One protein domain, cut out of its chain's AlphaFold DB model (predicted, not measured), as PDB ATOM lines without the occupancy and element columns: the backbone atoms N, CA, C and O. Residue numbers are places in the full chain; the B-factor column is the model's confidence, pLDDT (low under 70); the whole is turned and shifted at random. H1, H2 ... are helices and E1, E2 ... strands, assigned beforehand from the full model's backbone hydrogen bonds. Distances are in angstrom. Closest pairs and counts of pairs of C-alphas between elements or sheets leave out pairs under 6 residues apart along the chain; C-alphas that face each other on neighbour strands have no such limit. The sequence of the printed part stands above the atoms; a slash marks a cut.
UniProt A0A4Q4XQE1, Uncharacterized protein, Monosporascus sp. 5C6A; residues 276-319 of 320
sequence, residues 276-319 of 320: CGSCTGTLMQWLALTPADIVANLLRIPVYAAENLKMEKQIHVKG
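Overview. This is residues 276 to 319 of the 320 residues of an uncharacterized protein of Monosporascus sp. 5C6A (UniProt A0A4Q4XQE1). What shape does the printed part draw, from its first residue on? It is a chain that runs out and folds back: H1 leads away from the first residues, H2 and H3 pack together as a small head at the far end, and residues 308 to 315 return beside H1 to E1, next to where the printed part began. What is it made of, and how large is it? The 44 printed residues hold three named helices and one named strand, in the order H1, H2, H3, E1, and the class is mostly helix, with 21 residues in helices and 3 in the strand. It is compact, with a radius of gyration of the C-alphas of 10.5 A, and only just elongated, spanning 28 by 18 by 14 A.

Arrangement. How does H1, residues 281 to 288, stand to H2, residues 292 to 299? They are close but not clearly touching, the closest C-alphas being those of Leu 287 and Val 295, 6.4 A apart. Their lines stand at a steep tilt of 59 degrees, and they run opposite ways. What does H3, residues 303 to 307, touch? It touches H2, with the C-alphas of Ala 292 and Ala 306 closest at 5.1 A. It only just touches H1, with 3 pairs of C-alphas within 8 A, the closest being those of Ala 288 and Ala 306, 7.1 A apart. Where is E1, residues 316 to 318? It pairs with no named strand, but residues 276 to 277 pair with its residues 316 to 317, antiparallel. It is apart from H2 and from H3, while its closest C-alpha pair with H1 is Gly 281 and His 316, 6.9 A apart. What do the helix backbones show? In H1, H2 and H3 every O i to N i+4 pair is within hydrogen-bond range.

Along the chain. Where does the first helix begin? H1 runs from Gly 281, with its C-alpha at (-94.926, 9.979, -18.636), to Ala 288, over 10.5 A. How long are the next two helices? H2 measures 10.4 A from Ala 292 to Leu 299, and H3 measures 6.3 A from Val 303 to Glu 307. Where does the strand end? E1 covers 7.0 A from His 316 to Lys 318, whose C-alpha is at (-102.000, 3.901, -26.513).

Size, cuts and confidence. How far apart are its extremes? The two C-alphas farthest apart are those of Cys 276 and Asp 293, at 28.5 A, while the first and last printed C-alphas, of Cys 276 and Gly 319, are 6.6 A apart. Are there cuts or long links? The printed part has no cut; the links H1 to H2 and H2 to H3 are tight, and H3 to E1 is short. Where is the model's confidence low? The mean pLDDT of the printed part is 77.4, and residues 276 to 282 and 313 to 319 are under 70.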
ATOM      1  N   CYS A 276     -99.166   7.166 -29.058       62.16
ATOM      2  CA  CYS A 276     -98.691   8.542 -28.977       62.16
ATOM      3  C   CYS A 276     -97.481   8.648 -28.038       62.16
ATOM      4  O   CYS A 276     -97.491   8.110 -26.925       62.16
ATOM      5  N   GLY A 277     -96.452   9.373 -28.491       55.75
ATOM      6  CA  GLY A 277     -95.358   9.868 -27.655       55.75
ATOM      7  C   GLY A 277     -95.911  10.695 -26.515       55.75
ATOM      8  O   GLY A 277     -96.490  11.754 -26.741       55.75
ATOM      9  N   SER A 278     -95.770  10.205 -25.287       48.97
ATOM     10  CA  SER A 278     -96.273  10.940 -24.142       48.97
ATOM     11  C   SER A 278     -95.159  11.862 -23.634       48.97
ATOM     12  O   SER A 278     -94.153  11.419 -23.083       48.97
ATOM     13  N   CYS A 279     -95.356  13.176 -23.764       40.41
ATOM     14  CA  CYS A 279     -94.656  14.150 -22.914       40.41
ATOM     15  C   CYS A 279     -95.122  14.039 -21.444       40.41
ATOM     16  O   CYS A 279     -94.598  14.713 -20.563       40.41
ATOM     17  N   THR A 280     -96.134  13.202 -21.182       45.94
ATOM     18  CA  THR A 280     -96.845  13.075 -19.914       45.94
ATOM     19  C   THR A 280     -96.344  11.941 -19.030       45.94
ATOM     20  O   THR A 280     -96.755  11.888 -17.882       45.94
ATOM     21  N   GLY A 281     -95.431  11.074 -19.471       56.75
ATOM     22  CA  GLY A 281     -94.926   9.979 -18.636       56.75
ATOM     23  C   GLY A 281     -94.301  10.430 -17.318       56.75
ATOM     24  O   GLY A 281     -94.531   9.814 -16.282       56.75
ATOM     25  N   THR A 282     -93.541  11.528 -17.345       63.47
ATOM     26  CA  THR A 282     -92.975  12.153 -16.138       63.47
ATOM     27  C   THR A 282     -93.993  13.003 -15.388       63.47
ATOM     28  O   THR A 282     -93.939  13.044 -14.168       63.47
ATOM     29  N   LEU A 283     -94.927  13.659 -16.086       73.00
ATOM     30  CA  LEU A 283     -95.976  14.459 -15.445       73.00
ATOM     31  C   LEU A 283     -96.973  13.572 -14.685       73.00
ATOM     32  O   LEU A 283     -97.277  13.850 -13.537       73.00
ATOM     33  N   MET A 284     -97.441  12.485 -15.297       73.56
ATOM     34  CA  MET A 284     -98.352  11.515 -14.684       73.56
ATOM     35  C   MET A 284     -97.690  10.804 -13.511       73.56
ATOM     36  O   MET A 284     -98.325  10.643 -12.479       73.56
ATOM     37  N   GLN A 285     -96.408  10.450 -13.638       79.81
ATOM     38  CA  GLN A 285     -95.636   9.915 -12.521       79.81
ATOM     39  C   GLN A 285     -95.500  10.943 -11.391       79.81
ATOM     40  O   GLN A 285     -95.700  10.602 -10.234       79.81
ATOM     41  N   TRP A 286     -95.188  12.201 -11.708       82.38
ATOM     42  CA  TRP A 286     -95.090  13.263 -10.705       82.38
ATOM     43  C   TRP A 286     -96.419  13.483  -9.970       82.38
ATOM     44  O   TRP A 286     -96.434  13.567  -8.743       82.38
ATOM     45  N   LEU A 287     -97.538  13.492 -10.703       85.38
ATOM     46  CA  LEU A 287     -98.876  13.558 -10.115       85.38
ATOM     47  C   LEU A 287     -99.163  12.325  -9.247       85.38
ATOM     48  O   LEU A 287     -99.616  12.480  -8.126       85.38
ATOM     49  N   ALA A 288     -98.837  11.117  -9.711       84.69
ATOM     50  CA  ALA A 288     -99.053   9.882  -8.954       84.69
ATOM     51  C   ALA A 288     -98.195   9.773  -7.677       84.69
ATOM     52  O   ALA A 288     -98.566   9.060  -6.751       84.69
ATOM     53  N   LEU A 289     -97.046  10.455  -7.627       87.44
ATOM     54  CA  LEU A 289     -96.180  10.530  -6.443       87.44
ATOM     55  C   LEU A 289     -96.577  11.661  -5.477       87.44
ATOM     56  O   LEU A 289     -96.009  11.769  -4.391       87.44
ATOM     57  N   THR A 290     -97.529  12.510  -5.863       89.25
ATOM     58  CA  THR A 290     -98.073  13.583  -5.023       89.25
ATOM     59  C   THR A 290     -99.327  13.068  -4.301       89.25
ATOM     60  O   THR A 290    -100.112  12.354  -4.924       89.25
ATOM     61  N   PRO A 291     -99.566  13.412  -3.018       95.38
ATOM     62  CA  PRO A 291    -100.780  13.001  -2.308       95.38
ATOM     63  C   PRO A 291    -102.060  13.284  -3.107       95.38
ATOM     64  O   PRO A 291    -102.236  14.386  -3.637       95.38
ATOM     65  N   ALA A 292    -102.952  12.292  -3.180       91.44
ATOM     66  CA  ALA A 292    -104.112  12.306  -4.074       91.44
ATOM     67  C   ALA A 292    -105.030  13.517  -3.848       91.44
ATOM     68  O   ALA A 292    -105.502  14.102  -4.820       91.44
ATOM     69  N   ASP A 293    -105.208  13.961  -2.601       92.56
ATOM     70  CA  ASP A 293    -106.015  15.143  -2.272       92.56
ATOM     71  C   ASP A 293    -105.448  16.437  -2.869       92.56
ATOM     72  O   ASP A 293    -106.194  17.292  -3.352       92.56
ATOM     73  N   ILE A 294    -104.119  16.591  -2.891       93.00
ATOM     74  CA  ILE A 294    -103.457  17.766  -3.478       93.00
ATOM     75  C   ILE A 294    -103.677  17.773  -4.992       93.00
ATOM     76  O   ILE A 294    -104.022  18.806  -5.569       93.00
ATOM     77  N   VAL A 295    -103.521  16.615  -5.635       92.56
ATOM     78  CA  VAL A 295    -103.729  16.453  -7.080       92.56
ATOM     79  C   VAL A 295    -105.190  16.681  -7.457       92.56
ATOM     80  O   VAL A 295    -105.472  17.407  -8.411       92.56
ATOM     81  N   ALA A 296    -106.113  16.096  -6.695       92.00
ATOM     82  CA  ALA A 296    -107.551  16.232  -6.873       92.00
ATOM     83  C   ALA A 296    -107.986  17.698  -6.796       92.00
ATOM     84  O   ALA A 296    -108.682  18.187  -7.688       92.00
ATOM     85  N   ASN A 297    -107.487  18.427  -5.796       93.56
ATOM     86  CA  ASN A 297    -107.761  19.851  -5.635       93.56
ATOM     87  C   ASN A 297    -107.139  20.703  -6.753       93.56
ATOM     88  O   ASN A 297    -107.803  21.595  -7.285       93.56
ATOM     89  N   LEU A 298    -105.895  20.418  -7.154       92.44
ATOM     90  CA  LEU A 298    -105.194  21.160  -8.208       92.44
ATOM     91  C   LEU A 298    -105.858  20.988  -9.582       92.44
ATOM     92  O   LEU A 298    -106.060  21.965 -10.303       92.44
ATOM     93  N   LEU A 299    -106.186  19.748  -9.948       92.06
ATOM     94  CA  LEU A 299    -106.758  19.402 -11.253       92.06
ATOM     95  C   LEU A 299    -108.288  19.480 -11.280       92.06
ATOM     96  O   LEU A 299    -108.880  19.342 -12.349       92.06
ATOM     97  N   ARG A 300    -108.921  19.717 -10.122       93.25
ATOM     98  CA  ARG A 300    -110.378  19.714  -9.924       93.25
ATOM     99  C   ARG A 300    -111.024  18.408 -10.394       93.25
ATOM    100  O   ARG A 300    -111.996  18.416 -11.149       93.25
ATOM    101  N   ILE A 301    -110.467  17.288  -9.943       93.12
ATOM    102  CA  ILE A 301    -110.961  15.931 -10.218       93.12
ATOM    103  C   ILE A 301    -111.321  15.220  -8.906       93.12
ATOM    104  O   ILE A 301    -110.821  15.611  -7.854       93.12
ATOM    105  N   PRO A 302    -112.158  14.168  -8.933       94.50
ATOM    106  CA  PRO A 302    -112.408  13.353  -7.747       94.50
ATOM    107  C   PRO A 302    -111.129  12.690  -7.213       94.50
ATOM    108  O   PRO A 302    -110.288  12.259  -8.003       94.50
ATOM    109  N   VAL A 303    -111.022  12.523  -5.890       92.62
ATOM    110  CA  VAL A 303    -109.853  11.900  -5.232       92.62
ATOM    111  C   VAL A 303    -109.570  10.503  -5.785       92.62
ATOM    112  O   VAL A 303    -108.437  10.219  -6.164       92.62
ATOM    113  N   TYR A 304    -110.605   9.681  -5.991       91.94
ATOM    114  CA  TYR A 304    -110.438   8.341  -6.565       91.94
ATOM    115  C   TYR A 304    -109.804   8.360  -7.969       91.94
ATOM    116  O   TYR A 304    -109.140   7.409  -8.375       91.94
ATOM    117  N   ALA A 305    -109.996   9.427  -8.753       89.00
ATOM    118  CA  ALA A 305    -109.372   9.547 -10.068       89.00
ATOM    119  C   ALA A 305    -107.868   9.845  -9.947       89.00
ATOM    120  O   ALA A 305    -107.089   9.373 -10.775       89.00
ATOM    121  N   ALA A 306    -107.462  10.581  -8.906       87.81
ATOM    122  CA  ALA A 306    -106.061  10.837  -8.580       87.81
ATOM    123  C   ALA A 306    -105.364   9.594  -7.991       87.81
ATOM    124  O   ALA A 306    -104.226   9.310  -8.352       87.81
ATOM    125  N   GLU A 307    -106.055   8.806  -7.164       89.06
ATOM    126  CA  GLU A 307    -105.533   7.543  -6.606       89.06
ATOM    127  C   GLU A 307    -105.229   6.491  -7.683       89.06
ATOM    128  O   GLU A 307    -104.314   5.686  -7.541       89.06
ATOM    129  N   ASN A 308    -105.967   6.519  -8.796       87.62
ATOM    130  CA  ASN A 308    -105.770   5.601  -9.920       87.62
ATOM    131  C   ASN A 308    -104.643   6.026 -10.884       87.62
ATOM    132  O   ASN A 308    -104.434   5.383 -11.922       87.62
ATOM    133  N   LEU A 309    -103.914   7.106 -10.582       84.44
ATOM    134  CA  LEU A 309    -102.760   7.520 -11.376       84.44
ATOM    135  C   LEU A 309    -101.595   6.540 -11.192       84.44
ATOM    136  O   LEU A 309    -101.307   6.052 -10.104       84.44
ATOM    137  N   LYS A 310    -100.894   6.241 -12.287       77.88
ATOM    138  CA  LYS A 310     -99.803   5.262 -12.279       77.88
ATOM    139  C   LYS A 310     -98.493   5.883 -11.808       77.88
ATOM    140  O   LYS A 310     -97.997   6.818 -12.431       77.88
ATOM    141  N   MET A 311     -97.900   5.288 -10.773       74.56
ATOM    142  CA  MET A 311     -96.590   5.680 -10.227       74.56
ATOM    143  C   MET A 311     -95.414   5.292 -11.135       74.56
ATOM    144  O   MET A 311     -94.331   5.876 -11.057       74.56
ATOM    145  N   GLU A 312     -95.612   4.321 -12.026       70.81
ATOM    146  CA  GLU A 312     -94.608   3.939 -13.015       70.81
ATOM    147  C   GLU A 312     -94.577   4.918 -14.190       70.81
ATOM    148  O   GLU A 312     -95.605   5.245 -14.793       70.81
ATOM    149  N   LYS A 313     -93.367   5.341 -14.568       67.38
ATOM    150  CA  LYS A 313     -93.145   6.220 -15.717       67.38
ATOM    151  C   LYS A 313     -93.620   5.557 -17.008       67.38
ATOM    152  O   LYS A 313     -93.001   4.620 -17.504       67.38
ATOM    153  N   GLN A 314     -94.659   6.117 -17.620       64.06
ATOM    154  CA  GLN A 314     -95.165   5.640 -18.908       64.06
ATOM    155  C   GLN A 314     -94.661   6.527 -20.045       64.06
ATOM    156  O   GLN A 314     -95.194   7.600 -20.268       64.06
ATOM    157  N   ILE A 315     -93.620   6.115 -20.772       59.78
ATOM    158  CA  ILE A 315     -93.009   6.976 -21.807       59.78
ATOM    159  C   ILE A 315     -93.951   7.170 -23.015       59.78
ATOM    160  O   ILE A 315     -94.004   8.258 -23.584       59.78
ATOM    161  N   HIS A 316     -94.766   6.170 -23.355       60.59
ATOM    162  CA  HIS A 316     -95.807   6.291 -24.381       60.59
ATOM    163  C   HIS A 316     -97.106   5.647 -23.912       60.59
ATOM    164  O   HIS A 316     -97.094   4.722 -23.096       60.59
ATOM    165  N   VAL A 317     -98.220   6.122 -24.465       55.09
ATOM    166  CA  VAL A 317     -99.560   5.641 -24.124       55.09
ATOM    167  C   VAL A 317    -100.328   5.344 -25.413       55.09
ATOM    168  O   VAL A 317    -100.206   6.059 -26.411       55.09
ATOM    169  N   LYS A 318    -101.109   4.259 -25.406       56.12
ATOM    170  CA  LYS A 318    -102.000   3.901 -26.513       56.12
ATOM    171  C   LYS A 318    -103.204   4.838 -26.538       56.12
ATOM    172  O   LYS A 318    -103.851   5.007 -25.508       56.12
ATOM    173  N   GLY A 319    -103.497   5.418 -27.703       52.38
ATOM    174  CA  GLY A 319    -104.748   6.138 -27.918       52.38
ATOM    175  C   GLY A 319    -105.919   5.161 -27.851       52.38
ATOM    176  O   GLY A 319    -105.869   4.099 -28.475       52.38
TER     177      GLY A 319